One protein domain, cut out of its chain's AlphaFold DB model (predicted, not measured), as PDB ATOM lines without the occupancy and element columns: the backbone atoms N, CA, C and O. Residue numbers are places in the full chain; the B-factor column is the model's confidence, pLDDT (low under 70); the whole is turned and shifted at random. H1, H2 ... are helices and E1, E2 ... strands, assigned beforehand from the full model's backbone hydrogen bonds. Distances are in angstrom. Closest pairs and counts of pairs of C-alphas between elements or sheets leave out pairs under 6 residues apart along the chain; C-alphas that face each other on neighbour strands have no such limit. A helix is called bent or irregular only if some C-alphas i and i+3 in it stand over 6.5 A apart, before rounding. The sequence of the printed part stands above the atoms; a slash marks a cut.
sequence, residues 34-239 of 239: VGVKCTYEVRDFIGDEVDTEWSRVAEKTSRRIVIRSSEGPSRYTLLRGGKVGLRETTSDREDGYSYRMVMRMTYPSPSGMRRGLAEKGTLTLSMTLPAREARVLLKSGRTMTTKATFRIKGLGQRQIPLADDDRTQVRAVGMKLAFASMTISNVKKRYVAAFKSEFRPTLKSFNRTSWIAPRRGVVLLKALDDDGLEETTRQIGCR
ATOM      1  N   VAL A  34     109.830 109.623 122.782       90.44
ATOM      2  CA  VAL A  34     109.701 109.301 124.211       90.44
ATOM      3  C   VAL A  34     110.938 109.799 124.952       90.44
ATOM      4  O   VAL A  34     112.055 109.656 124.469       90.44
ATOM      5  N   GLY A  35     110.731 110.381 126.127       88.12
ATOM      6  CA  GLY A  35     111.799 110.866 126.988       88.12
ATOM      7  C   GLY A  35     112.194 112.320 126.746       88.12
ATOM      8  O   GLY A  35     112.649 112.933 127.708       88.12
ATOM      9  N   VAL A  36     111.934 112.879 125.559       87.19
ATOM     10  CA  VAL A  36     112.240 114.282 125.229       87.19
ATOM     11  C   VAL A  36     111.387 115.216 126.082       87.19
ATOM     12  O   VAL A  36     110.153 115.119 126.064       87.19
ATOM     13  N   LYS A  37     112.046 116.107 126.828       87.69
ATOM     14  CA  LYS A  37     111.434 117.192 127.592       87.69
ATOM     15  C   LYS A  37     111.540 118.481 126.785       87.69
ATOM     16  O   LYS A  37     112.633 118.942 126.467       87.69
ATOM     17  N   CYS A  38     110.400 119.079 126.496       85.12
ATOM     18  CA  CYS A  38     110.304 120.382 125.870       85.12
ATOM     19  C   CYS A  38     109.904 121.434 126.906       85.12
ATOM     20  O   CYS A  38     109.071 121.158 127.768       85.12
ATOM     21  N   THR A  39     110.505 122.614 126.815       87.06
ATOM     22  CA  THR A  39     110.175 123.789 127.630       87.06
ATOM     23  C   THR A  39     109.574 124.859 126.730       87.06
ATOM     24  O   THR A  39     110.012 125.026 125.584       87.06
ATOM     25  N   TYR A  40     108.583 125.572 127.251       82.94
ATOM     26  CA  TYR A  40     107.800 126.555 126.527       82.94
ATOM     27  C   TYR A  40     107.643 127.829 127.348       82.94
ATOM     28  O   TYR A  40     107.569 127.762 128.568       82.94
ATOM     29  N   GLU A  41     107.560 128.952 126.655       83.94
ATOM     30  CA  GLU A  41     107.019 130.203 127.171       83.94
ATOM     31  C   GLU A  41     105.601 130.347 126.625       83.94
ATOM     32  O   GLU A  41     105.395 130.281 125.409       83.94
ATOM     33  N   VAL A  42     104.634 130.501 127.519       81.19
ATOM     34  CA  VAL A  42     103.237 130.776 127.191       81.19
ATOM     35  C   VAL A  42     102.963 132.217 127.582       81.19
ATOM     36  O   VAL A  42     103.250 132.623 128.703       81.19
ATOM     37  N   ARG A  43     102.456 133.001 126.633       77.62
ATOM     38  CA  ARG A  43     101.957 134.349 126.900       77.62
ATOM     39  C   ARG A  43     100.442 134.318 126.801       77.62
ATOM     40  O   ARG A  43      99.921 133.975 125.735       77.62
ATOM     41  N   ASP A  44      99.796 134.661 127.906       70.62
ATOM     42  CA  ASP A  44      98.351 134.576 128.082       70.62
ATOM     43  C   ASP A  44      97.594 135.768 127.473       70.62
ATOM     44  O   ASP A  44      98.146 136.833 127.200       70.62
ATOM     45  N   PHE A  45      96.287 135.582 127.281       64.31
ATOM     46  CA  PHE A  45      95.385 136.459 126.521       64.31
ATOM     47  C   PHE A  45      95.253 137.912 127.029       64.31
ATOM     48  O   PHE A  45      94.764 138.765 126.288       64.31
ATOM     49  N   ILE A  46      95.609 138.202 128.288       57.28
ATOM     50  CA  ILE A  46      95.223 139.448 128.989       57.28
ATOM     51  C   ILE A  46      96.436 140.221 129.561       57.28
ATOM     52  O   ILE A  46      96.265 141.335 130.056       57.28
ATOM     53  N   GLY A  47      97.671 139.718 129.447       52.88
ATOM     54  CA  GLY A  47      98.835 140.393 130.038       52.88
ATOM     55  C   GLY A  47     100.180 140.101 129.376       52.88
ATOM     56  O   GLY A  47     100.330 139.163 128.601       52.88
ATOM     57  N   ASP A  48     101.183 140.907 129.734       61.81
ATOM     58  CA  ASP A  48     102.601 140.686 129.397       61.81
ATOM     59  C   ASP A  48     103.232 139.528 130.198       61.81
ATOM     60  O   ASP A  48     104.440 139.294 130.104       61.81
ATOM     61  N   GLU A  49     102.435 138.815 130.999       69.31
ATOM     62  CA  GLU A  49     102.890 137.693 131.810       69.31
ATOM     63  C   GLU A  49     103.309 136.532 130.906       69.31
ATOM     64  O   GLU A  49     102.620 136.150 129.954       69.31
ATOM     65  N   VAL A  50     104.513 136.031 131.172       78.56
ATOM     66  CA  VAL A  50     105.122 134.931 130.437       78.56
ATOM     67  C   VAL A  50     105.336 133.800 131.422       78.56
ATOM     68  O   VAL A  50     106.218 133.871 132.278       78.56
ATOM     69  N   ASP A  51     104.556 132.743 131.257       83.06
ATOM     70  CA  ASP A  51     104.692 131.531 132.042       83.06
ATOM     71  C   ASP A  51     105.650 130.557 131.374       83.06
ATOM     72  O   ASP A  51     105.631 130.341 130.161       83.06
ATOM     73  N   THR A  52     106.510 129.935 132.182       86.06
ATOM     74  CA  THR A  52     107.388 128.865 131.704       86.06
ATOM     75  C   THR A  52     106.774 127.506 131.999       86.06
ATOM     76  O   THR A  52     106.763 127.029 133.136       86.06
ATOM     77  N   GLU A  53     106.354 126.822 130.944       87.75
ATOM     78  CA  GLU A  53     105.818 125.471 131.011       87.75
ATOM     79  C   GLU A  53     106.817 124.424 130.531       87.75
ATOM     80  O   GLU A  53     107.778 124.691 129.805       87.75
ATOM     81  N   TRP A  54     106.571 123.167 130.893       87.56
ATOM     82  CA  TRP A  54     107.299 122.050 130.308       87.56
ATOM     83  C   TRP A  54     106.373 120.888 130.001       87.56
ATOM     84  O   TRP A  54     105.388 120.652 130.693       87.56
ATOM     85  N   SER A  55     106.736 120.103 128.989       88.12
ATOM     86  CA  SER A  55     106.092 118.834 128.675       88.12
ATOM     87  C   SER A  55     107.133 117.762 128.363       88.12
ATOM     88  O   SER A  55     108.226 118.044 127.879       88.12
ATOM     89  N   ARG A  56     106.823 116.504 128.664       89.81
ATOM     90  CA  ARG A  56     107.654 115.343 128.347       89.81
ATOM     91  C   ARG A  56     106.772 114.206 127.873       89.81
ATOM     92  O   ARG A  56     105.846 113.798 128.579       89.81
ATOM     93  N   VAL A  57     107.086 113.642 126.709       89.38
ATOM     94  CA  VAL A  57     106.413 112.426 126.234       89.38
ATOM     95  C   VAL A  57     106.917 111.253 127.072       89.38
ATOM     96  O   VAL A  57     108.031 110.772 126.887       89.38
ATOM     97  N   ALA A  58     106.101 110.803 128.021       90.56
ATOM     98  CA  ALA A  58     106.427 109.684 128.899       90.56
ATOM     99  C   ALA A  58     106.198 108.331 128.214       90.56
ATOM    100  O   ALA A  58     106.899 107.367 128.496       90.56
ATOM    101  N   GLU A  59     105.226 108.256 127.303       91.31
ATOM    102  CA  GLU A  59     104.933 107.036 126.556       91.31
ATOM    103  C   GLU A  59     104.413 107.368 125.160       91.31
ATOM    104  O   GLU A  59     103.616 108.292 124.983       91.31
ATOM    105  N   LYS A  60     104.814 106.564 124.175       89.19
ATOM    106  CA  LYS A  60     104.306 106.622 122.809       89.19
ATOM    107  C   LYS A  60     104.237 105.210 122.240       89.19
ATOM    108  O   LYS A  60     105.257 104.589 121.973       89.19
ATOM    109  N   THR A  61     103.026 104.699 122.071       87.94
ATOM    110  CA  THR A  61     102.761 103.370 121.507       87.94
ATOM    111  C   THR A  61     101.814 103.484 120.322       87.94
ATOM    112  O   THR A  61     101.239 104.538 120.066       87.94
ATOM    113  N   SER A  62     101.566 102.375 119.627       83.44
ATOM    114  CA  SER A  62     100.550 102.309 118.569       83.44
ATOM    115  C   SER A  62      99.115 102.539 119.065       83.44
ATOM    116  O   SER A  62      98.209 102.676 118.250       83.44
ATOM    117  N   ARG A  63      98.882 102.591 120.387       87.75
ATOM    118  CA  ARG A  63      97.545 102.742 120.988       87.75
ATOM    119  C   ARG A  63      97.363 104.019 121.795       87.75
ATOM    120  O   ARG A  63      96.224 104.455 121.969       87.75
ATOM    121  N   ARG A  64      98.427 104.605 122.343       90.88
ATOM    122  CA  ARG A  64      98.317 105.785 123.208       90.88
ATOM    123  C   ARG A  64      99.595 106.611 123.247       90.88
ATOM    124  O   ARG A  64     100.678 106.111 122.958       90.88
ATOM    125  N   ILE A  65      99.436 107.861 123.659       89.62
ATOM    126  CA  ILE A  65     100.512 108.796 123.970       89.62
ATOM    127  C   ILE A  65     100.236 109.335 125.373       89.62
ATOM    128  O   ILE A  65      99.101 109.699 125.688       89.62
ATOM    129  N   VAL A  66     101.250 109.349 126.228       90.19
ATOM    130  CA  VAL A  66     101.165 109.913 127.579       90.19
ATOM    131  C   VAL A  66     102.170 111.044 127.678       90.19
ATOM    132  O   VAL A  66     103.349 110.852 127.382       90.19
ATOM    133  N   ILE A  67     101.696 112.210 128.098       87.69
ATOM    134  CA  ILE A  67     102.509 113.405 128.305       87.69
ATOM    135  C   ILE A  67     102.453 113.751 129.783       87.69
ATOM    136  O   ILE A  67     101.394 113.680 130.397       87.69
ATOM    137  N   ARG A  68     103.603 114.081 130.357       88.50
ATOM    138  CA  ARG A  68     103.714 114.722 131.666       88.50
ATOM    139  C   ARG A  68     104.030 116.186 131.419       88.50
ATOM    140  O   ARG A  68     104.982 116.441 130.690       88.50
ATOM    141  N   SER A  69     103.266 117.102 131.989       86.38
ATOM    142  CA  SER A  69     103.548 118.536 131.945       86.38
ATOM    143  C   SER A  69     103.601 119.142 133.346       86.38
ATOM    144  O   SER A  69     103.366 118.440 134.336       86.38
ATOM    145  N   SER A  70     103.916 120.437 133.413       82.81
ATOM    146  CA  SER A  70     103.757 121.290 134.601       82.81
ATOM    147  C   SER A  70     102.360 121.175 135.219       82.81
ATOM    148  O   SER A  70     102.239 121.093 136.435       82.81
ATOM    149  N   GLU A  71     101.324 121.060 134.390       75.81
ATOM    150  CA  GLU A  71      99.920 120.945 134.814       75.81
ATOM    151  C   GLU A  71      99.489 119.512 135.186       75.81
ATOM    152  O   GLU A  71      98.381 119.279 135.671       75.81
ATOM    153  N   GLY A  72     100.353 118.517 134.952       80.00
ATOM    154  CA  GLY A  72     100.095 117.115 135.271       80.00
ATOM    155  C   GLY A  72     100.077 116.174 134.057       80.00
ATOM    156  O   GLY A  72     100.647 116.452 133.005       80.00
ATOM    157  N   PRO A  73      99.539 114.951 134.210       83.56
ATOM    158  CA  PRO A  73      99.554 113.956 133.143       83.56
ATOM    159  C   PRO A  73      98.370 114.086 132.171       83.56
ATOM    160  O   PRO A  73      97.218 113.909 132.565       83.56
ATOM    161  N   SER A  74      98.651 114.196 130.871       84.50
ATOM    162  CA  SER A  74      97.651 114.068 129.800       84.50
ATOM    163  C   SER A  74      97.758 112.710 129.107       84.50
ATOM    164  O   SER A  74      98.842 112.257 128.721       84.50
ATOM    165  N   ARG A  75      96.612 112.050 128.893       88.94
ATOM    166  CA  ARG A  75      96.534 110.761 128.188       88.94
ATOM    167  C   ARG A  75      95.746 110.884 126.892       88.94
ATOM    168  O   ARG A  75      94.534 111.105 126.896       88.94
ATOM    169  N   TYR A  76      96.429 110.586 125.796       89.75
ATOM    170  CA  TYR A  76      95.883 110.550 124.450       89.75
ATOM    171  C   TYR A  76      95.741 109.101 123.984       89.75
ATOM    172  O   TYR A  76      96.669 108.305 124.093       89.75
ATOM    173  N   THR A  77      94.580 108.733 123.461       92.62
ATOM    174  CA  THR A  77      94.306 107.403 122.905       92.62
ATOM    175  C   THR A  77      94.260 107.501 121.392       92.62
ATOM    176  O   THR A  77      93.523 108.319 120.849       92.62
ATOM    177  N   LEU A  78      95.029 106.670 120.700       91.62
ATOM    178  CA  LEU A  78      95.018 106.596 119.247       91.62
ATOM    179  C   LEU A  78      93.825 105.751 118.806       91.62
ATOM    180  O   LEU A  78      93.638 104.620 119.254       91.62
ATOM    181  N   LEU A  79      92.984 106.329 117.956       92.12
ATOM    182  CA  LEU A  79      91.710 105.751 117.550       92.12
ATOM    183  C   LEU A  79      91.751 105.340 116.074       92.12
ATOM    184  O   LEU A  79      92.627 105.745 115.302       92.12
ATOM    185  N   ARG A  80      90.773 104.524 115.667       89.56
ATOM    186  CA  ARG A  80      90.593 104.127 114.262       89.56
ATOM    187  C   ARG A  80      90.420 105.355 113.359       89.56
ATOM    188  O   ARG A  80      89.916 106.394 113.786       89.56
ATOM    189  N   GLY A  81      90.844 105.222 112.101       89.19
ATOM    190  CA  GLY A  81      90.828 106.319 111.127       89.19
ATOM    191  C   GLY A  81      91.881 107.401 111.392       89.19
ATOM    192  O   GLY A  81      91.750 108.513 110.890       89.19
ATOM    193  N   GLY A  82      92.900 107.101 112.207       90.19
ATOM    194  CA  GLY A  82      93.987 108.026 112.523       90.19
ATOM    195  C   GLY A  82      93.586 109.189 113.433       90.19
ATOM    196  O   GLY A  82      94.306 110.181 113.470       90.19
ATOM    197  N   LYS A  83      92.446 109.095 114.132       92.88
ATOM    198  CA  LYS A  83      91.970 110.086 115.113       92.88
ATOM    199  C   LYS A  83      92.723 109.948 116.440       92.88
ATOM    200  O   LYS A  83      93.343 108.914 116.703       92.88
ATOM    201  N   VAL A  84      92.627 110.955 117.305       92.06
ATOM    202  CA  VAL A  84      93.158 110.884 118.676       92.06
ATOM    203  C   VAL A  84      92.115 111.361 119.680       92.06
ATOM    204  O   VAL A  84      91.470 112.385 119.483       92.06
ATOM    205  N   GLY A  85      91.906 110.587 120.740       92.12
ATOM    206  CA  GLY A  85      91.018 110.928 121.844       92.12
ATOM    207  C   GLY A  85      91.803 111.444 123.044       92.12
ATOM    208  O   GLY A  85      92.818 110.856 123.398       92.12
ATOM    209  N   LEU A  86      91.316 112.492 123.697       90.00
ATOM    210  CA  LEU A  86      91.827 113.006 124.967       90.00
ATOM    211  C   LEU A  86      90.795 112.737 126.058       90.00
ATOM    212  O   LEU A  86      89.596 112.962 125.857       90.00
ATOM    213  N   ARG A  87      91.260 112.265 127.215       89.69
ATOM    214  CA  ARG A  87      90.437 112.165 128.417       89.69
ATOM    215  C   ARG A  87      91.155 112.811 129.586       89.69
ATOM    216  O   ARG A  87      92.200 112.320 130.000       89.69
ATOM    217  N   GLU A  88      90.507 113.807 130.163       86.06
ATOM    218  CA  GLU A  88      90.957 114.482 131.374       86.06
ATOM    219  C   GLU A  88      89.906 114.331 132.459       86.06
ATOM    220  O   GLU A  88      88.709 114.130 132.206       86.06
ATOM    221  N   THR A  89      90.365 114.307 133.698       89.06
ATOM    222  CA  THR A  89      89.489 114.223 134.855       89.06
ATOM    223  C   THR A  89      90.094 115.050 135.963       89.06
ATOM    224  O   THR A  89      91.202 114.762 136.397       89.06
ATOM    225  N   THR A  90      89.318 116.017 136.427       88.31
ATOM    226  CA  THR A  90      89.666 116.898 137.538       88.31
ATOM    227  C   THR A  90      88.568 116.765 138.574       88.31
ATOM    228  O   THR A  90      87.389 116.618 138.236       88.31
ATOM    229  N   SER A  91      88.938 116.754 139.839       91.69
ATOM    230  CA  SER A  91      87.984 116.735 140.935       91.69
ATOM    231  C   SER A  91      88.538 117.545 142.073       91.69
ATOM    232  O   SER A  91      89.734 117.464 142.333       91.69
ATOM    233  N   ASP A  92      87.651 118.239 142.760       91.06
ATOM    234  CA  ASP A  92      88.010 119.077 143.886       91.06
ATOM    235  C   ASP A  92      86.883 119.080 144.917       91.06
ATOM    236  O   ASP A  92      85.758 118.619 144.652       91.06
ATOM    237  N   ARG A  93      87.200 119.568 146.109       92.56
ATOM    238  CA  ARG A  93      86.281 119.655 147.231       92.56
ATOM    239  C   ARG A  93      86.623 120.870 148.083       92.56
ATOM    240  O   ARG A  93      87.683 120.913 148.689       92.56
ATOM    241  N   GLU A  94      85.651 121.756 148.231       90.56
ATOM    242  CA  GLU A  94      85.775 122.993 149.000       90.56
ATOM    243  C   GLU A  94      84.457 123.258 149.738       90.56
ATOM    244  O   GLU A  94      83.385 123.065 149.167       90.56
ATOM    245  N   ASP A  95      84.512 123.602 151.027       85.31
ATOM    246  CA  ASP A  95      83.359 124.023 151.845       85.31
ATOM    247  C   ASP A  95      82.085 123.164 151.722       85.31
ATOM    248  O   ASP A  95      80.948 123.636 151.674       85.31
ATOM    249  N   GLY A  96      82.259 121.841 151.662       84.31
ATOM    250  CA  GLY A  96      81.146 120.890 151.546       84.31
ATOM    251  C   GLY A  96      80.545 120.773 150.141       84.31
ATOM    252  O   GLY A  96      79.690 119.903 149.927       84.31
ATOM    253  N   TYR A  97      81.034 121.564 149.186       91.50
ATOM    254  CA  TYR A  97      80.907 121.316 147.761       91.50
ATOM    255  C   TYR A  97      81.943 120.284 147.329       91.50
ATOM    256  O   TYR A  97      83.067 120.231 147.823       91.50
ATOM    257  N   SER A  98      81.572 119.440 146.378       94.75
ATOM    258  CA  SER A  98      82.553 118.678 145.616       94.75
ATOM    259  C   SER A  98      82.191 118.714 144.156       94.75
ATOM    260  O   SER A  98      81.010 118.659 143.806       94.75
ATOM    261  N   TYR A  99      83.189 118.768 143.289       93.62
ATOM    262  CA  TYR A  99      82.949 118.609 141.872       93.62
ATOM    263  C   TYR A  99      83.849 117.552 141.263       93.62
ATOM    264  O   TYR A  99      84.931 117.219 141.742       93.62
ATOM    265  N   ARG A 100      83.357 116.996 140.164       94.75
ATOM    266  CA  ARG A 100      84.103 116.118 139.284       94.75
ATOM    267  C   ARG A 100      83.819 116.526 137.856       94.75
ATOM    268  O   ARG A 100      82.691 116.397 137.379       94.75
ATOM    269  N   MET A 101      84.859 116.965 137.173       93.94
ATOM    270  CA  MET A 101      84.852 117.256 135.755       93.94
ATOM    271  C   MET A 101      85.496 116.099 134.997       93.94
ATOM    272  O   MET A 101      86.579 115.632 135.336       93.94
ATOM    273  N   VAL A 102      84.824 115.615 133.957       93.75
ATOM    274  CA  VAL A 102      85.363 114.628 133.020       93.75
ATOM    275  C   VAL A 102      85.253 115.195 131.617       93.75
ATOM    276  O   VAL A 102      84.149 115.347 131.088       93.75
ATOM    277  N   MET A 103      86.399 115.459 131.004       91.88
ATOM    278  CA  MET A 103      86.492 115.906 129.623       91.88
ATOM    279  C   MET A 103      86.829 114.723 128.720       91.88
ATOM    280  O   MET A 103      87.689 113.901 129.037       91.88
ATOM    281  N   ARG A 104      86.123 114.605 127.597       93.50
ATOM    282  CA  ARG A 104      86.372 113.610 126.551       93.50
ATOM    283  C   ARG A 104      86.312 114.301 125.203       93.50
ATOM    284  O   ARG A 104      85.223 114.630 124.738       93.50
ATOM    285  N   MET A 105      87.462 114.499 124.580       92.19
ATOM    286  CA  MET A 105      87.576 115.125 123.264       92.19
ATOM    287  C   MET A 105      88.037 114.086 122.245       92.19
ATOM    288  O   MET A 105      88.841 113.218 122.572       92.19
ATOM    289  N   THR A 106      87.530 114.155 121.016       93.44
ATOM    290  CA  THR A 106      88.070 113.393 119.882       93.44
ATOM    291  C   THR A 106      88.498 114.379 118.815       93.44
ATOM    292  O   THR A 106      87.681 115.159 118.343       93.44
ATOM    293  N   TYR A 107      89.768 114.343 118.437       91.00
ATOM    294  CA  TYR A 107      90.314 115.169 117.374       91.00
ATOM    295  C   TYR A 107      90.347 114.363 116.065       91.00
ATOM    296  O   TYR A 107      90.730 113.181 116.091       91.00
ATOM    297  N   PRO A 108      89.968 114.967 114.919       93.06
ATOM    298  CA  PRO A 108      90.139 114.343 113.609       93.06
ATOM    299  C   PRO A 108      91.592 113.906 113.373       93.06
ATOM    300  O   PRO A 108      92.514 114.364 114.042       93.06
ATOM    301  N   SER A 109      91.839 113.035 112.397       92.62
ATOM    302  CA  SER A 109      93.214 112.803 111.932       92.62
ATOM    303  C   SER A 109      93.805 114.091 111.338       92.62
ATOM    304  O   SER A 109      93.040 114.916 110.843       92.62
ATOM    305  N   PRO A 110      95.134 114.284 111.276       91.44
ATOM    306  CA  PRO A 110      95.721 115.474 110.658       91.44
ATOM    307  C   PRO A 110      95.294 115.679 109.196       91.44
ATOM    308  O   PRO A 110      95.126 116.810 108.753       91.44
ATOM    309  N   SER A 111      95.059 114.602 108.441       92.50
ATOM    310  CA  SER A 111      94.473 114.688 107.097       92.50
ATOM    311  C   SER A 111      92.999 115.104 107.132       92.50
ATOM    312  O   SER A 111      92.575 115.914 106.311       92.50
ATOM    313  N   GLY A 112      92.228 114.619 108.107       93.62
ATOM    314  CA  GLY A 112      90.868 115.085 108.373       93.62
ATOM    315  C   GLY A 112      90.813 116.565 108.754       93.62
ATOM    316  O   GLY A 112      89.977 117.293 108.228       93.62
ATOM    317  N   MET A 113      91.756 117.033 109.577       92.88
ATOM    318  CA  MET A 113      91.911 118.444 109.944       92.88
ATOM    319  C   MET A 113      92.140 119.324 108.715       92.88
ATOM    320  O   MET A 113      91.502 120.368 108.568       92.88
ATOM    321  N   ARG A 114      92.991 118.864 107.787       93.75
ATOM    322  CA  ARG A 114      93.247 119.541 106.505       93.75
ATOM    323  C   ARG A 114      92.005 119.632 105.622       93.75
ATOM    324  O   ARG A 114      91.818 120.630 104.943       93.75
ATOM    325  N   ARG A 115      91.166 118.596 105.641       94.62
ATOM    326  CA  ARG A 115      89.911 118.524 104.874       94.62
ATOM    327  C   ARG A 115      88.729 119.204 105.573       94.62
ATOM    328  O   ARG A 115      87.613 119.132 105.074       94.62
ATOM    329  N   GLY A 116      88.945 119.817 106.738       90.75
ATOM    330  CA  GLY A 116      87.886 120.481 107.493       90.75
ATOM    331  C   GLY A 116      86.876 119.535 108.146       90.75
ATOM    332  O   GLY A 116      85.768 119.964 108.475       90.75
ATOM    333  N   LEU A 117      87.234 118.259 108.341       91.81
ATOM    334  CA  LEU A 117      86.372 117.301 109.033       91.81
ATOM    335  C   LEU A 117      86.117 117.747 110.474       91.81
ATOM    336  O   LEU A 117      86.953 118.404 111.102       91.81
ATOM    337  N   ALA A 118      84.952 117.369 110.993       92.38
ATOM    338  CA  ALA A 118      84.520 117.725 112.331       92.38
ATOM    339  C   ALA A 118      84.326 116.487 113.209       92.38
ATOM    340  O   ALA A 118      83.784 115.475 112.774       92.38
ATOM    341  N   GLU A 119      84.712 116.614 114.471       94.69
ATOM    342  CA  GLU A 119      84.444 115.650 115.532       94.69
ATOM    343  C   GLU A 119      83.691 116.325 116.682       94.69
ATOM    344  O   GLU A 119      83.408 117.529 116.667       94.69
ATOM    345  N   LYS A 120      83.336 115.526 117.688       93.06
ATOM    346  CA  LYS A 120      82.628 115.990 118.877       93.06
ATOM    347  C   LYS A 120      83.447 115.743 120.134       93.06
ATOM    348  O   LYS A 120      84.188 114.768 120.248       93.06
ATOM    349  N   GLY A 121      83.239 116.628 121.092       94.69
ATOM    350  CA  GLY A 121      83.761 116.540 122.440       94.69
ATOM    351  C   GLY A 121      82.647 116.673 123.464       94.69
ATOM    352  O   GLY A 121      81.595 117.247 123.182       94.69
ATOM    353  N   THR A 122      82.865 116.144 124.660       96.75
ATOM    354  CA  THR A 122      81.936 116.288 125.780       96.75
ATOM    355  C   THR A 122      82.681 116.633 127.053       96.75
ATOM    356  O   THR A 122      83.694 116.005 127.359       96.75
ATOM    357  N   LEU A 123      82.121 117.550 127.829       95.62
ATOM    358  CA  LEU A 123      82.528 117.835 129.198       95.62
ATOM    359  C   LEU A 123      81.356 117.489 130.106       95.62
ATOM    360  O   LEU A 123      80.226 117.905 129.859       95.62
ATOM    361  N   THR A 124      81.608 116.679 131.125       96.69
ATOM    362  CA  THR A 124      80.617 116.352 132.151       96.69
ATOM    363  C   THR A 124      81.113 116.877 133.481       96.69
ATOM    364  O   THR A 124      82.132 116.406 133.975       96.69
ATOM    365  N   LEU A 125      80.384 117.827 134.050       95.56
ATOM    366  CA  LEU A 125      80.605 118.372 135.378       95.56
ATOM    367  C   LEU A 125      79.528 117.813 136.303       95.56
ATOM    368  O   LEU A 125      78.340 118.006 136.063       95.56
ATOM    369  N   SER A 126      79.936 117.093 137.339       96.62
ATOM    370  CA  SER A 126      79.050 116.664 138.422       96.62
ATOM    371  C   SER A 126      79.415 117.441 139.670       96.62
ATOM    372  O   SER A 126      80.577 117.413 140.058       96.62
ATOM    373  N   MET A 127      78.448 118.116 140.281       95.62
ATOM    374  CA  MET A 127      78.643 118.896 141.500       95.62
ATOM    375  C   MET A 127      77.751 118.343 142.596       95.62
ATOM    376  O   MET A 127      76.542 118.227 142.401       95.62
ATOM    377  N   THR A 128      78.337 118.007 143.737       96.62
ATOM    378  CA  THR A 128      77.622 117.660 144.962       96.62
ATOM    379  C   THR A 128      77.556 118.899 145.836       96.62
ATOM    380  O   THR A 128      78.590 119.471 146.165       96.62
ATOM    381  N   LEU A 129      76.348 119.308 146.202       95.12
ATOM    382  CA  LEU A 129      76.092 120.501 147.003       95.12
ATOM    383  C   LEU A 129      76.003 120.142 148.498       95.12
ATOM    384  O   LEU A 129      75.664 118.993 148.849       95.12
ATOM    385  N   PRO A 130      76.231 121.102 149.409       95.81
ATOM    386  CA  PRO A 130      75.857 120.929 150.800       95.81
ATOM    387  C   PRO A 130      74.335 120.720 150.941       95.81
ATOM    388  O   PRO A 130      73.533 120.998 150.042       95.81
ATOM    389  N   ALA A 131      73.923 120.047 152.020       94.75
ATOM    390  CA  ALA A 131      72.569 119.490 152.121       94.75
ATOM    391  C   ALA A 131      71.478 120.575 152.134       94.75
ATOM    392  O   ALA A 131      70.374 120.347 151.632       94.75
ATOM    393  N   ARG A 132      71.790 121.747 152.698       94.56
ATOM    394  CA  ARG A 132      70.873 122.883 152.801       94.56
ATOM    395  C   ARG A 132      70.544 123.437 151.413       94.56
ATOM    396  O   ARG A 132      69.376 123.589 151.071       94.56
ATOM    397  N   GLU A 133      71.560 123.634 150.590       94.75
ATOM    398  CA  GLU A 133      71.506 124.167 149.232       94.75
ATOM    399  C   GLU A 133      70.855 123.153 148.291       94.75
ATOM    400  O   GLU A 133      69.970 123.502 147.507       94.75
ATOM    401  N   ALA A 134      71.211 121.870 148.425       95.88
ATOM    402  CA  ALA A 134      70.618 120.788 147.646       95.88
ATOM    403  C   ALA A 134      69.088 120.733 147.788       95.88
ATOM    404  O   ALA A 134      68.382 120.657 146.781       95.88
ATOM    405  N   ARG A 135      68.559 120.838 149.019       96.06
ATOM    406  CA  ARG A 135      67.105 120.860 149.279       96.06
ATOM    407  C   ARG A 135      66.409 122.031 148.588       96.06
ATOM    408  O   ARG A 135      65.259 121.904 148.154       96.06
ATOM    409  N   VAL A 136      67.092 123.166 148.464       95.50
ATOM    410  CA  VAL A 136      66.555 124.360 147.806       95.50
ATOM    411  C   VAL A 136      66.593 124.206 146.286       95.50
ATOM    412  O   VAL A 136      65.565 124.428 145.640       95.50
ATOM    413  N   LEU A 137      67.726 123.777 145.727       96.19
ATOM    414  CA  LEU A 137      68.055 123.892 144.301       96.19
ATOM    415  C   LEU A 137      67.743 122.632 143.472       96.19
ATOM    416  O   LEU A 137      67.406 122.743 142.288       96.19
ATOM    417  N   LEU A 138      67.822 121.439 144.070       97.38
ATOM    418  CA  LEU A 138      67.775 120.158 143.354       97.38
ATOM    419  C   LEU A 138      66.426 119.450 143.472       97.38
ATOM    420  O   LEU A 138      65.663 119.671 144.410       97.38
ATOM    421  N   LYS A 139      66.110 118.597 142.493       96.62
ATOM    422  CA  LYS A 139      64.866 117.809 142.515       96.62
ATOM    423  C   LYS A 139      64.930 116.679 143.544       96.62
ATOM    424  O   LYS A 139      63.926 116.374 144.172       96.62
ATOM    425  N   SER A 140      66.098 116.060 143.685       95.19
ATOM    426  CA  SER A 140      66.350 114.933 144.586       95.19
ATOM    427  C   SER A 140      67.838 114.844 144.925       95.19
ATOM    428  O   SER A 140      68.667 115.382 144.190       95.19
ATOM    429  N   GLY A 141      68.201 114.152 146.006       96.31
ATOM    430  CA  GLY A 141      69.607 113.936 146.363       96.31
ATOM    431  C   GLY A 141      70.406 115.234 146.543       96.31
ATOM    432  O   GLY A 141      69.865 116.263 146.941       96.31
ATOM    433  N   ARG A 142      71.718 115.166 146.274       96.56
ATOM    434  CA  ARG A 142      72.661 116.286 146.471       96.56
ATOM    435  C   ARG A 142      73.502 116.637 145.246       96.56
ATOM    436  O   ARG A 142      74.283 117.578 145.317       96.56
ATOM    437  N   THR A 143      73.349 115.914 144.140       96.69
ATOM    438  CA  THR A 143      74.243 116.037 142.983       96.69
ATOM    439  C   THR A 143      73.515 116.614 141.781       96.69
ATOM    440  O   THR A 143      72.514 116.052 141.347       96.69
ATOM    441  N   MET A 144      74.033 117.684 141.187       96.12
ATOM    442  CA  MET A 144      73.647 118.110 139.842       96.12
ATOM    443  C   MET A 144      74.687 117.669 138.821       96.12
ATOM    444  O   MET A 144      75.874 117.563 139.128       96.12
ATOM    445  N   THR A 145      74.245 117.446 137.585       96.88
ATOM    446  CA  THR A 145      75.151 117.133 136.479       96.88
ATOM    447  C   THR A 145      74.878 118.048 135.300       96.88
ATOM    448  O   THR A 145      73.761 118.089 134.773       96.88
ATOM    449  N   THR A 146      75.928 118.731 134.862       96.75
ATOM    450  CA  THR A 146      75.982 119.531 133.646       96.75
ATOM    451  C   THR A 146      76.780 118.770 132.595       96.75
ATOM    452  O   THR A 146      77.925 118.386 132.817       96.75
ATOM    453  N   LYS A 147      76.183 118.550 131.425       97.25
ATOM    454  CA  LYS A 147      76.848 117.958 130.263       97.25
ATOM    455  C   LYS A 147      76.912 118.992 129.151       97.25
ATOM    456  O   LYS A 147      75.875 119.402 128.635       97.25
ATOM    457  N   ALA A 148      78.120 119.385 128.773       97.06
ATOM    458  CA  ALA A 148      78.400 120.246 127.636       97.06
ATOM    459  C   ALA A 148      78.909 119.416 126.454       97.06
ATOM    460  O   ALA A 148      79.605 118.414 126.625       97.06
ATOM    461  N   THR A 149      78.538 119.823 125.245       97.31
ATOM    462  CA  THR A 149      79.009 119.240 123.987       97.31
ATOM    463  C   THR A 149      79.726 120.309 123.185       97.31
ATOM    464  O   THR A 149      79.227 121.425 123.040       97.31
ATOM    465  N   PHE A 150      80.865 119.928 122.626       95.94
ATOM    466  CA  PHE A 150      81.714 120.762 121.795       95.94
ATOM    467  C   PHE A 150      81.837 120.159 120.397       95.94
ATOM    468  O   PHE A 150      81.760 118.940 120.219       95.94
ATOM    469  N   ARG A 151      82.041 121.016 119.401       95.38
ATOM    470  CA  ARG A 151      82.445 120.643 118.046       95.38
ATOM    471  C   ARG A 151      83.917 120.976 117.870       95.38
ATOM    472  O   ARG A 151      84.345 122.058 118.252       95.38
ATOM    473  N   ILE A 152      84.661 120.055 117.274       93.81
ATOM    474  CA  ILE A 152      86.079 120.212 116.950       93.81
ATOM    475  C   ILE A 152      86.179 120.162 115.433       93.81
ATOM    476  O   ILE A 152      86.045 119.089 114.851       93.81
ATOM    477  N   LYS A 153      86.346 121.315 114.785       94.19
ATOM    478  CA  LYS A 153      86.374 121.436 113.322       94.19
ATOM    479  C   LYS A 153      87.799 121.675 112.832       94.19
ATOM    480  O   LYS A 153      88.477 122.556 113.350       94.19
ATOM    481  N   GLY A 154      88.233 120.939 111.812       94.31
ATOM    482  CA  GLY A 154      89.468 121.240 111.090       94.31
ATOM    483  C   GLY A 154      89.398 122.580 110.350       94.31
ATOM    484  O   GLY A 154      88.375 122.916 109.756       94.31
ATOM    485  N   LEU A 155      90.489 123.340 110.366       92.50
ATOM    486  CA  LEU A 155      90.609 124.637 109.688       92.50
ATOM    487  C   LEU A 155      91.540 124.594 108.475       92.50
ATOM    488  O   LEU A 155      91.910 125.636 107.941       92.50
ATOM    489  N   GLY A 156      91.949 123.403 108.044       93.12
ATOM    490  CA  GLY A 156      92.937 123.267 106.986       93.12
ATOM    491  C   GLY A 156      94.366 123.239 107.520       93.12
ATOM    492  O   GLY A 156      94.637 122.892 108.673       93.12
ATOM    493  N   GLN A 157      95.299 123.575 106.637       92.94
ATOM    494  CA  GLN A 157      96.717 123.699 106.940       92.94
ATOM    495  C   GLN A 157      97.244 124.989 106.332       92.94
ATOM    496  O   GLN A 157      96.949 125.285 105.178       92.94
ATOM    497  N   ARG A 158      98.059 125.715 107.092       90.56
ATOM    498  CA  ARG A 158      98.715 126.940 106.628       90.56
ATOM    499  C   ARG A 158     100.127 127.046 107.197       90.56
ATOM    500  O   ARG A 158     100.475 126.304 108.119       90.56
ATOM    501  N   GLN A 159     100.928 127.930 106.613       88.69
ATOM    502  CA  GLN A 159     102.151 128.408 107.250       88.69
ATOM    503  C   GLN A 159     101.754 129.413 108.330       88.69
ATOM    504  O   GLN A 159     100.906 130.270 108.077       88.69
ATOM    505  N   ILE A 160     102.302 129.261 109.528       81.31
ATOM    506  CA  ILE A 160     102.141 130.231 110.607       81.31
ATOM    507  C   ILE A 160     103.509 130.635 111.154       81.31
ATOM    508  O   ILE A 160     104.382 129.765 111.253       81.31
ATOM    509  N   PRO A 161     103.692 131.916 111.515       76.25
ATOM    510  CA  PRO A 161     104.864 132.337 112.262       76.25
ATOM    511  C   PRO A 161     104.856 131.670 113.636       76.25
ATOM    512  O   PRO A 161     103.807 131.546 114.272       76.25
ATOM    513  N   LEU A 162     106.029 131.245 114.082       72.56
ATOM    514  CA  LEU A 162     106.285 130.951 115.480       72.56
ATOM    515  C   LEU A 162     106.417 132.252 116.270       72.56
ATOM    516  O   LEU A 162     106.810 133.283 115.724       72.56
ATOM    517  N   ALA A 163     106.138 132.174 117.568       67.50
ATOM    518  CA  ALA A 163     106.441 133.229 118.528       67.50
ATOM    519  C   ALA A 163     107.935 133.225 118.920       67.50
ATOM    520  O   ALA A 163     108.267 133.294 120.095       67.50
ATOM    521  N   ASP A 164     108.839 133.058 117.950       67.75
ATOM    522  CA  ASP A 164     110.280 133.253 118.131       67.75
ATOM    523  C   ASP A 164     110.730 134.568 117.479       67.75
ATOM    524  O   ASP A 164     110.023 135.131 116.638       67.75
ATOM    525  N   ASP A 165     111.890 135.079 117.898       64.50
ATOM    526  CA  ASP A 165     112.380 136.399 117.470       64.50
ATOM    527  C   ASP A 165     112.617 136.447 115.947       64.50
ATOM    528  O   ASP A 165     112.348 137.458 115.299       64.50
ATOM    529  N   ASP A 166     113.003 135.308 115.365       71.62
ATOM    530  CA  ASP A 166     113.237 135.125 113.928       71.62
ATOM    531  C   ASP A 166     111.940 134.946 113.109       71.62
ATOM    532  O   ASP A 166     111.979 134.865 111.877       71.62
ATOM    533  N   ARG A 167     110.771 134.875 113.766       73.06
ATOM    534  CA  ARG A 167     109.441 134.645 113.165       73.06
ATOM    535  C   ARG A 167     109.404 133.469 112.191       73.06
ATOM    536  O   ARG A 167     108.771 133.526 111.123       73.06
ATOM    537  N   THR A 168     110.062 132.380 112.571       78.06
ATOM    538  CA  THR A 168     110.204 131.172 111.758       78.06
ATOM    539  C   THR A 168     108.836 130.663 111.302       78.06
ATOM    540  O   THR A 168     107.909 130.517 112.096       78.06
ATOM    541  N   GLN A 169     108.690 130.352 110.012       83.25
ATOM    542  CA  GLN A 169     107.434 129.835 109.462       83.25
ATOM    543  C   GLN A 169     107.348 128.317 109.606       83.25
ATOM    544  O   GLN A 169     108.251 127.585 109.193       83.25
ATOM    545  N   VAL A 170     106.226 127.823 110.133       84.12
ATOM    546  CA  VAL A 170     105.960 126.385 110.232       84.12
ATOM    547  C   VAL A 170     104.614 125.994 109.655       84.12
ATOM    548  O   VAL A 170     103.596 126.675 109.797       84.12
ATOM    549  N   ARG A 171     104.586 124.807 109.045       89.44
ATOM    550  CA  ARG A 171     103.369 124.252 108.463       89.44
ATOM    551  C   ARG A 171     102.544 123.545 109.537       89.44
ATOM    552  O   ARG A 171     102.886 122.440 109.961       89.44
ATOM    553  N   ALA A 172     101.414 124.132 109.914       88.88
ATOM    554  CA  ALA A 172     100.555 123.639 110.989       88.88
ATOM    555  C   ALA A 172      99.152 123.268 110.491       88.88
ATOM    556  O   ALA A 172      98.651 123.842 109.524       88.88
ATOM    557  N   VAL A 173      98.508 122.299 111.149       91.81
ATOM    558  CA  VAL A 173      97.076 122.009 110.952       91.81
ATOM    559  C   VAL A 173      96.260 122.769 111.989       91.81
ATOM    560  O   VAL A 173      96.638 122.807 113.159       91.81
ATOM    561  N   GLY A 174      95.163 123.385 111.557       90.19
ATOM    562  CA  GLY A 174      94.332 124.220 112.420       90.19
ATOM    563  C   GLY A 174      93.086 123.499 112.913       90.19
ATOM    564  O   GLY A 174      92.529 122.653 112.208       90.19
ATOM    565  N   MET A 175      92.622 123.869 114.101       91.31
ATOM    566  CA  MET A 175      91.382 123.396 114.705       91.31
ATOM    567  C   MET A 175      90.591 124.540 115.312       91.31
ATOM    568  O   MET A 175      91.182 125.455 115.867       91.31
ATOM    569  N   LYS A 176      89.263 124.453 115.268       91.00
ATOM    570  CA  LYS A 176      88.364 125.283 116.068       91.00
ATOM    571  C   LYS A 176      87.557 124.397 117.001       91.00
ATOM    572  O   LYS A 176      86.777 123.560 116.537       91.00
ATOM    573  N   LEU A 177      87.754 124.586 118.299       90.75
ATOM    574  CA  LEU A 177      86.893 124.067 119.351       90.75
ATOM    575  C   LEU A 177      85.773 125.084 119.577       90.75
ATOM    576  O   LEU A 177      86.042 126.264 119.771       90.75
ATOM    577  N   ALA A 178      84.524 124.635 119.513       92.69
ATOM    578  CA  ALA A 178      83.366 125.496 119.717       92.69
ATOM    579  C   ALA A 178      82.301 124.794 120.556       92.69
ATOM    580  O   ALA A 178      81.869 123.679 120.242       92.69
ATOM    581  N   PHE A 179      81.839 125.466 121.601       94.38
ATOM    582  CA  PHE A 179      80.702 125.071 122.407       94.38
ATOM    583  C   PHE A 179      79.450 124.992 121.532       94.38
ATOM    584  O   PHE A 179      79.079 125.942 120.844       94.38
ATOM    585  N   ALA A 180      78.783 123.841 121.555       94.88
ATOM    586  CA  ALA A 180      77.566 123.620 120.783       94.88
ATOM    587  C   ALA A 180      76.316 123.669 121.663       94.88
ATOM    588  O   ALA A 180      75.321 124.296 121.306       94.88
ATOM    589  N   SER A 181      76.338 122.979 122.802       95.88
ATOM    590  CA  SER A 181      75.149 122.848 123.644       95.88
ATOM    591  C   SER A 181      75.488 122.407 125.057       95.88
ATOM    592  O   SER A 181      76.473 121.701 125.263       95.88
ATOM    593  N   MET A 182      74.599 122.709 126.002       97.00
ATOM    594  CA  MET A 182      74.650 122.165 127.355       97.00
ATOM    595  C   MET A 182      73.284 121.681 127.831       97.00
ATOM    596  O   MET A 182      72.241 122.254 127.501       97.00
ATOM    597  N   THR A 183      73.310 120.670 128.687       96.12
ATOM    598  CA  THR A 183      72.155 120.174 129.433       96.12
ATOM    599  C   THR A 183      72.501 120.119 130.910       96.12
ATOM    600  O   THR A 183      73.596 119.680 131.256       96.12
ATOM    601  N   ILE A 184      71.567 120.520 131.768       96.38
ATOM    602  CA  ILE A 184      71.704 120.443 133.224       96.38
ATOM    603  C   ILE A 184      70.604 119.524 133.743       96.38
ATOM    604  O   ILE A 184      69.450 119.633 133.321       96.38
ATOM    605  N   SER A 185      70.966 118.607 134.630       96.00
ATOM    606  CA  SER A 185      70.081 117.586 135.183       96.00
ATOM    607  C   SER A 185      70.016 117.667 136.707       96.00
ATOM    608  O   SER A 185      70.885 118.253 137.350       96.00
ATOM    609  N   ASN A 186      68.940 117.106 137.267       96.81
ATOM    610  CA  ASN A 186      68.605 117.117 138.697       96.81
ATOM    611  C   ASN A 186      68.428 118.507 139.351       96.81
ATOM    612  O   ASN A 186      68.373 118.627 140.567       96.81
ATOM    613  N   VAL A 187      68.244 119.562 138.559       96.56
ATOM    614  CA  VAL A 187      67.955 120.921 139.048       96.56
ATOM    615  C   VAL A 187      66.456 121.218 138.943       96.56
ATOM    616  O   VAL A 187      65.820 120.852 137.947       96.56
ATOM    617  N   LYS A 188      65.855 121.872 139.949       97.00
ATOM    618  CA  LYS A 188      64.438 122.285 139.874       97.00
ATOM    619  C   LYS A 188      64.242 123.254 138.706       97.00
ATOM    620  O   LYS A 188      65.048 124.155 138.498       97.00
ATOM    621  N   LYS A 189      63.136 123.104 137.966       95.56
ATOM    622  CA  LYS A 189      62.888 123.808 136.690       95.56
ATOM    623  C   LYS A 189      63.109 125.326 136.782       95.56
ATOM    624  O   LYS A 189      63.726 125.887 135.883       95.56
ATOM    625  N   ARG A 190      62.687 125.951 137.890       95.69
ATOM    626  CA  ARG A 190      62.828 127.398 138.135       95.69
ATOM    627  C   ARG A 190      64.276 127.911 138.169       95.69
ATOM    628  O   ARG A 190      64.490 129.072 137.871       95.69
ATOM    629  N   TYR A 191      65.260 127.061 138.477       95.44
ATOM    630  CA  TYR A 191      66.676 127.455 138.556       95.44
ATOM    631  C   TYR A 191      67.485 127.105 137.304       95.44
ATOM    632  O   TYR A 191      68.614 127.560 137.153       95.44
ATOM    633  N   VAL A 192      66.935 126.308 136.379       94.19
ATOM    634  CA  VAL A 192      67.690 125.815 135.211       94.19
ATOM    635  C   VAL A 192      68.209 126.960 134.339       94.19
ATOM    636  O   VAL A 192      69.327 126.876 133.838       94.19
ATOM    637  N   ALA A 193      67.411 128.015 134.145       93.94
ATOM    638  CA  ALA A 193      67.816 129.170 133.345       93.94
ATOM    639  C   ALA A 193      68.981 129.933 133.995       93.94
ATOM    640  O   ALA A 193      69.951 130.230 133.304       93.94
ATOM    641  N   ALA A 194      68.918 130.158 135.313       93.31
ATOM    642  CA  ALA A 194      69.976 130.824 136.072       93.31
ATOM    643  C   ALA A 194      71.306 130.061 135.967       93.31
ATOM    644  O   ALA A 194      72.286 130.615 135.481       93.31
ATOM    645  N   PHE A 195      71.308 128.755 136.255       92.38
ATOM    646  CA  PHE A 195      72.519 127.939 136.114       92.38
ATOM    647  C   PHE A 195      73.059 127.924 134.680       92.38
ATOM    648  O   PHE A 195      74.265 127.978 134.462       92.38
ATOM    649  N   LYS A 196      72.188 127.851 133.664       93.00
ATOM    650  CA  LYS A 196      72.650 127.940 132.271       93.00
ATOM    651  C   LYS A 196      73.299 129.292 131.979       93.00
ATOM    652  O   LYS A 196      74.271 129.310 131.234       93.00
ATOM    653  N   SER A 197      72.767 130.387 132.518       92.88
ATOM    654  CA  SER A 197      73.340 131.724 132.345       92.88
ATOM    655  C   SER A 197      74.713 131.849 133.001       92.88
ATOM    656  O   SER A 197      75.585 132.494 132.438       92.88
ATOM    657  N   GLU A 198      74.910 131.198 134.144       90.81
ATOM    658  CA  GLU A 198      76.163 131.211 134.902       90.81
ATOM    659  C   GLU A 198      77.251 130.343 134.254       90.81
ATOM    660  O   GLU A 198      78.369 130.794 134.036       90.81
ATOM    661  N   PHE A 199      76.923 129.111 133.850       90.06
ATOM    662  CA  PHE A 199      77.911 128.190 133.274       90.06
ATOM    663  C   PHE A 199      78.218 128.451 131.797       90.06
ATOM    664  O   PHE A 199      79.264 128.031 131.302       90.06
ATOM    665  N   ARG A 200      77.299 129.057 131.036       91.00
ATOM    666  CA  ARG A 200      77.481 129.226 129.586       91.00
ATOM    667  C   ARG A 200      78.688 130.107 129.235       91.00
ATOM    668  O   ARG A 200      79.389 129.696 128.314       91.00
ATOM    669  N   PRO A 201      78.955 131.247 129.902       88.62
ATOM    670  CA  PRO A 201      80.177 132.023 129.694       88.62
ATOM    671  C   PRO A 201      81.441 131.188 129.914       88.62
ATOM    672  O   PRO A 201      82.253 131.087 129.003       88.62
ATOM    673  N   THR A 202      81.543 130.466 131.035       87.38
ATOM    674  CA  THR A 202      82.682 129.571 131.313       87.38
ATOM    675  C   THR A 202      82.818 128.458 130.275       87.38
ATOM    676  O   THR A 202      83.911 128.083 129.886       87.38
ATOM    677  N   LEU A 203      81.714 127.893 129.783       89.94
ATOM    678  CA  LEU A 203      81.779 126.879 128.727       89.94
ATOM    679  C   LEU A 203      82.176 127.465 127.369       89.94
ATOM    680  O   LEU A 203      82.756 126.750 126.554       89.94
ATOM    681  N   LYS A 204      81.842 128.733 127.114       87.88
ATOM    682  CA  LYS A 204      82.257 129.460 125.916       87.88
ATOM    683  C   LYS A 204      83.715 129.893 125.972       87.88
ATOM    684  O   LYS A 204      84.320 129.908 124.915       87.88
ATOM    685  N   SER A 205      84.297 130.153 127.144       82.44
ATOM    686  CA  SER A 205      85.729 130.478 127.234       82.44
ATOM    687  C   SER A 205      86.636 129.320 126.792       82.44
ATOM    688  O   SER A 205      87.775 129.538 126.408       82.44
ATOM    689  N   PHE A 206      86.125 128.081 126.736       83.50
ATOM    690  CA  PHE A 206      86.825 126.965 126.082       83.50
ATOM    691  C   PHE A 206      86.821 127.042 124.548       83.50
ATOM    692  O   PHE A 206      87.457 126.207 123.896       83.50
ATOM    693  N   ASN A 207      86.060 127.953 123.937       86.94
ATOM    694  CA  ASN A 207      86.127 128.161 122.502       86.94
ATOM    695  C   ASN A 207      87.515 128.669 122.161       86.94
ATOM    696  O   ASN A 207      87.971 129.677 122.681       86.94
ATOM    697  N   ARG A 208      88.186 127.944 121.274       85.81
ATOM    698  CA  ARG A 208      89.542 128.293 120.877       85.81
ATOM    699  C   ARG A 208      89.827 127.846 119.469       85.81
ATOM    700  O   ARG A 208      89.388 126.776 119.030       85.81
ATOM    701  N   THR A 209      90.599 128.655 118.767       86.56
ATOM    702  CA  THR A 209      91.225 128.257 117.511       86.56
ATOM    703  C   THR A 209      92.677 127.929 117.768       86.56
ATOM    704  O   THR A 209      93.385 128.810 118.205       86.56
ATOM    705  N   SER A 210      93.140 126.722 117.457       85.38
ATOM    706  CA  SER A 210      94.520 126.303 117.728       85.38
ATOM    707  C   SER A 210      95.216 125.786 116.477       85.38
ATOM    708  O   SER A 210      94.584 125.166 115.620       85.38
ATOM    709  N   TRP A 211      96.533 125.972 116.400       86.25
ATOM    710  CA  TRP A 211      97.365 125.468 115.307       86.25
ATOM    711  C   TRP A 211      98.474 124.565 115.825       86.25
ATOM    712  O   TRP A 211      99.210 124.953 116.722       86.25
ATOM    713  N   ILE A 212      98.600 123.374 115.232       85.19
ATOM    714  CA  ILE A 212      99.491 122.314 115.713       85.19
ATOM    715  C   ILE A 212     100.473 121.919 114.605       85.19
ATOM    716  O   ILE A 212     100.056 121.533 113.503       85.19
ATOM    717  N   ALA A 213     101.775 121.986 114.891       85.56
ATOM    718  CA  ALA A 213     102.833 121.582 113.964       85.56
ATOM    719  C   ALA A 213     103.398 120.181 114.278       85.56
ATOM    720  O   ALA A 213     103.466 119.784 115.442       85.56
ATOM    721  N   PRO A 214     103.842 119.424 113.255       83.12
ATOM    722  CA  PRO A 214     104.521 118.147 113.454       83.12
ATOM    723  C   PRO A 214     105.770 118.261 114.340       83.12
ATOM    724  O   PRO A 214     106.439 119.292 114.339       83.12
ATOM    725  N   ARG A 215     106.119 117.174 115.044       75.88
ATOM    726  CA  ARG A 215     107.303 117.012 115.917       75.88
ATOM    727  C   ARG A 215     107.442 117.973 117.102       75.88
ATOM    728  O   ARG A 215     108.270 117.704 117.963       75.88
ATOM    729  N   ARG A 216     106.650 119.042 117.177       69.50
ATOM    730  CA  ARG A 216     106.661 119.987 118.301       69.50
ATOM    731  C   ARG A 216     105.739 119.545 119.442       69.50
ATOM    732  O   ARG A 216     106.030 119.818 120.598       69.50
ATOM    733  N   GLY A 217     104.690 118.776 119.148       57.94
ATOM    734  CA  GLY A 217     103.692 118.304 120.113       57.94
ATOM    735  C   GLY A 217     102.304 118.869 119.832       57.94
ATOM    736  O   GLY A 217     102.027 119.357 118.737       57.94
ATOM    737  N   VAL A 218     101.445 118.859 120.857       51.59
ATOM    738  CA  VAL A 218     100.282 119.766 120.965       51.59
ATOM    739  C   VAL A 218     100.823 121.133 121.376       51.59
ATOM    740  O   VAL A 218     100.529 121.632 122.449       51.59
ATOM    741  N   VAL A 219     101.719 121.697 120.572       53.72
ATOM    742  CA  VAL A 219     102.145 123.078 120.787       53.72
ATOM    743  C   VAL A 219     101.079 123.924 120.138       53.72
ATOM    744  O   VAL A 219     100.868 123.830 118.925       53.72
ATOM    745  N   LEU A 220     100.364 124.668 120.971       57.78
ATOM    746  CA  LEU A 220      99.431 125.693 120.549       57.78
ATOM    747  C   LEU A 220     100.269 126.842 119.996       57.78
ATOM    748  O   LEU A 220     100.745 127.701 120.713       57.78
ATOM    749  N   LEU A 221     100.521 126.839 118.692       58.22
ATOM    750  CA  LEU A 221     101.390 127.865 118.108       58.22
ATOM    751  C   LEU A 221     100.761 129.261 118.146       58.22
ATOM    752  O   LEU A 221     101.465 130.262 118.099       58.22
ATOM    753  N   LYS A 222      99.430 129.290 118.192       61.66
ATOM    754  CA  LYS A 222      98.583 130.468 118.321       61.66
ATOM    755  C   LYS A 222      97.197 129.987 118.719       61.66
ATOM    756  O   LYS A 222      96.601 129.207 117.955       61.66
ATOM    757  N   ALA A 223      96.714 130.408 119.879       66.00
ATOM    758  CA  ALA A 223      95.328 130.263 120.275       66.00
ATOM    759  C   ALA A 223      94.614 131.614 120.178       66.00
ATOM    760  O   ALA A 223      95.175 132.639 120.534       66.00
ATOM    761  N   LEU A 224      93.403 131.614 119.619       67.31
ATOM    762  CA  LEU A 224      92.504 132.767 119.677       67.31
ATOM    763  C   LEU A 224      91.273 132.368 120.474       67.31
ATOM    764  O   LEU A 224      90.664 131.341 120.129       67.31
ATOM    765  N   ASP A 225      90.935 133.156 121.487       71.75
ATOM    766  CA  ASP A 225      89.673 133.029 122.213       71.75
ATOM    767  C   ASP A 225      88.489 133.583 121.388       71.75
ATOM    768  O   ASP A 225      88.608 133.855 120.185       71.75
ATOM    769  N   ASP A 226      87.307 133.677 122.003       66.88
ATOM    770  CA  ASP A 226      86.104 134.204 121.342       66.88
ATOM    771  C   ASP A 226      86.169 135.723 121.086       66.88
ATOM    772  O   ASP A 226      85.522 136.187 120.142       66.88
ATOM    773  N   ASP A 227      86.951 136.471 121.871       67.31
ATOM    774  CA  ASP A 227      87.135 137.924 121.746       67.31
ATOM    775  C   ASP A 227      88.284 138.281 120.782       67.31
ATOM    776  O   ASP A 227      88.491 139.444 120.431       67.31
ATOM    777  N   GLY A 228      88.987 137.266 120.270       67.44
ATOM    778  CA  GLY A 228      90.088 137.413 119.325       67.44
ATOM    779  C   GLY A 228      91.418 137.745 119.993       67.44
ATOM    780  O   GLY A 228      92.366 138.089 119.282       67.44
ATOM    781  N   LEU A 229      91.495 137.623 121.320       72.69
ATOM    782  CA  LEU A 229      92.739 137.740 122.064       72.69
ATOM    783  C   LEU A 229      93.637 136.555 121.734       72.69
ATOM    784  O   LEU A 229      93.169 135.442 121.483       72.69
ATOM    785  N   GLU A 230      94.939 136.811 121.714       73.19
ATOM    786  CA  GLU A 230      95.936 135.844 121.287       73.19
ATOM    787  C   GLU A 230      96.716 135.292 122.474       73.19
ATOM    788  O   GLU A 230      97.345 136.045 123.205       73.19
ATOM    789  N   GLU A 231      96.726 133.970 122.601       76.31
ATOM    790  CA  GLU A 231      97.699 133.237 123.405       76.31
ATOM    791  C   GLU A 231      98.745 132.662 122.449       76.31
ATOM    792  O   GLU A 231      98.425 132.059 121.411       76.31
ATOM    793  N   THR A 232     100.016 132.859 122.787       74.75
ATOM    794  CA  THR A 232     101.137 132.362 121.986       74.75
ATOM    795  C   THR A 232     102.022 131.448 122.809       74.75
ATOM    796  O   THR A 232     102.421 131.809 123.911       74.75
ATOM    797  N   THR A 233     102.403 130.303 122.238       76.38
ATOM    798  CA  THR A 233     103.410 129.417 122.830       76.38
ATOM    799  C   THR A 233     104.711 129.463 122.027       76.38
ATOM    800  O   THR A 233     104.767 129.016 120.873       76.38
ATOM    801  N   ARG A 234     105.792 129.933 122.654       77.00
ATOM    802  CA  ARG A 234     107.166 129.845 122.143       77.00
ATOM    803  C   ARG A 234     107.831 128.597 122.708       77.00
ATOM    804  O   ARG A 234     107.881 128.394 123.912       77.00
ATOM    805  N   GLN A 235     108.384 127.742 121.852       77.69
ATOM    806  CA  GLN A 235     109.195 126.615 122.320       77.69
ATOM    807  C   GLN A 235     110.633 127.088 122.560       77.69
ATOM    808  O   GLN A 235     111.325 127.418 121.600       77.69
ATOM    809  N   ILE A 236     111.087 127.057 123.813       79.12
ATOM    810  CA  ILE A 236     112.449 127.455 124.204       79.12
ATOM    811  C   ILE A 236     113.458 126.368 123.808       79.12
ATOM    812  O   ILE A 236     114.547 126.649 123.321       79.12
ATOM    813  N   GLY A 237     113.093 125.097 123.988       75.88
ATOM    814  CA  GLY A 237     113.966 123.978 123.642       75.88
ATOM    815  C   GLY A 237     113.320 122.621 123.871       75.88
ATOM    816  O   GLY A 237     112.338 122.512 124.601       75.88
ATOM    817  N   CYS A 238     113.881 121.585 123.248       79.00
ATOM    818  CA  CYS A 238     113.537 120.184 123.488       79.00
ATOM    819  C   CYS A 238     114.828 119.382 123.642       79.00
ATOM    820  O   CYS A 238     115.657 119.393 122.732       79.00
ATOM    821  N   ARG A 239     114.990 118.703 124.777       81.31
ATOM    822  CA  ARG A 239     116.170 117.895 125.111       81.31
ATOM    823  C   ARG A 239     115.791 116.609 125.830       81.31
ATOM    824  O   ARG A 239     114.749 116.599 126.525       81.31
TER     825      ARG A 239
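This is residues 34 to 239 of the 239 residues of an uncharacterized protein of Nocardioides sp. J9 (UniProt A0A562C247). One large antiparallel sheet is curled like part of a barrel, with its two edge strands, E10 and E11, tied together near one end by residues 223 to 224; H3 runs along E9 and E8 on one face, and H1 is on the opposite face. The long strands E5 to E9 and H3 carry the shape out to the far end, where H2 sits. The printed part has 206 residues, with named elements in the order E1 E2 E3 E4 E5 E6 H1 E7 H2 E8 E9 H3 E10 E11; the class is mixed, helices and strands. The sheet's order is E10 E9 E8 E7 E6 E5 E4 E3 E2 E1 E11. The whole is compact, with a radius of gyration of the C-alphas of 19.1 A, but elongated, spanning 59 by 36 by 34 A.

Find C-alpha 37 at (111.434, 117.192, 127.592), where E1, residues 37 to 43, begins. Then come E2, 50 to 60, E3, 64 to 69, E4, 72 to 78, E5, 84 to 94 and 33.5 A long, and E6, 97 to 107 and 32.4 A long. After H1, 110 to 114, read E7, 118 to 128 and 33.4 A long, and H2, 131 to 137. E8, 143 to 161, starts at (74.243, 116.037, 142.983), is 46.3 A long and bends by 96 degrees at residue 158. E9, 169 to 185, is 47.0 A long; H3, 189 to 205, is 25.6 A long; E10 is 208 to 212, and E11, 230 to 238, ends at (113.537, 120.184, 123.488).

Start with E1 to E6, a meander, each strand the antiparallel neighbour of the one before; look at N 40 and O 53 of E1 and E2, 2.8 A apart. The sheet is a folded sheet, bent back into two leaves: E10 and E9 face E7 to E1 and E11, with E8 as the hinge. E8 and E9 form a hairpin, with N 147 and O 183 at 2.8 A. H3 is 8.7 A in height over the sheet, over E9 and E8, with C-alphas 179 and 204 the closest of E9 and H3, at 5.8 A. H3 is irregular, with C-alphas 190 and 193 at 7.1 A, and has a kink of 34 degrees near residue 198. H1 is only just over E9, with 3 of its C-alphas there, at a height of 6.2 A; H2 only grazes the sheet. Every O i to N i+4 pair is within hydrogen-bond range in H1 and H2, and 9 of 13 are in H3.

The C-alphas of Arg 135 and Asp 166, the two farthest apart, are 59.8 A from each other. The printed part has no cut. The link from E10 to E11, 17 residues, is long. Mean pLDDT of the printed part is 86.8; residues 45 to 49, 163 to 165, 216 to 224 and 226 to 228 are under 70.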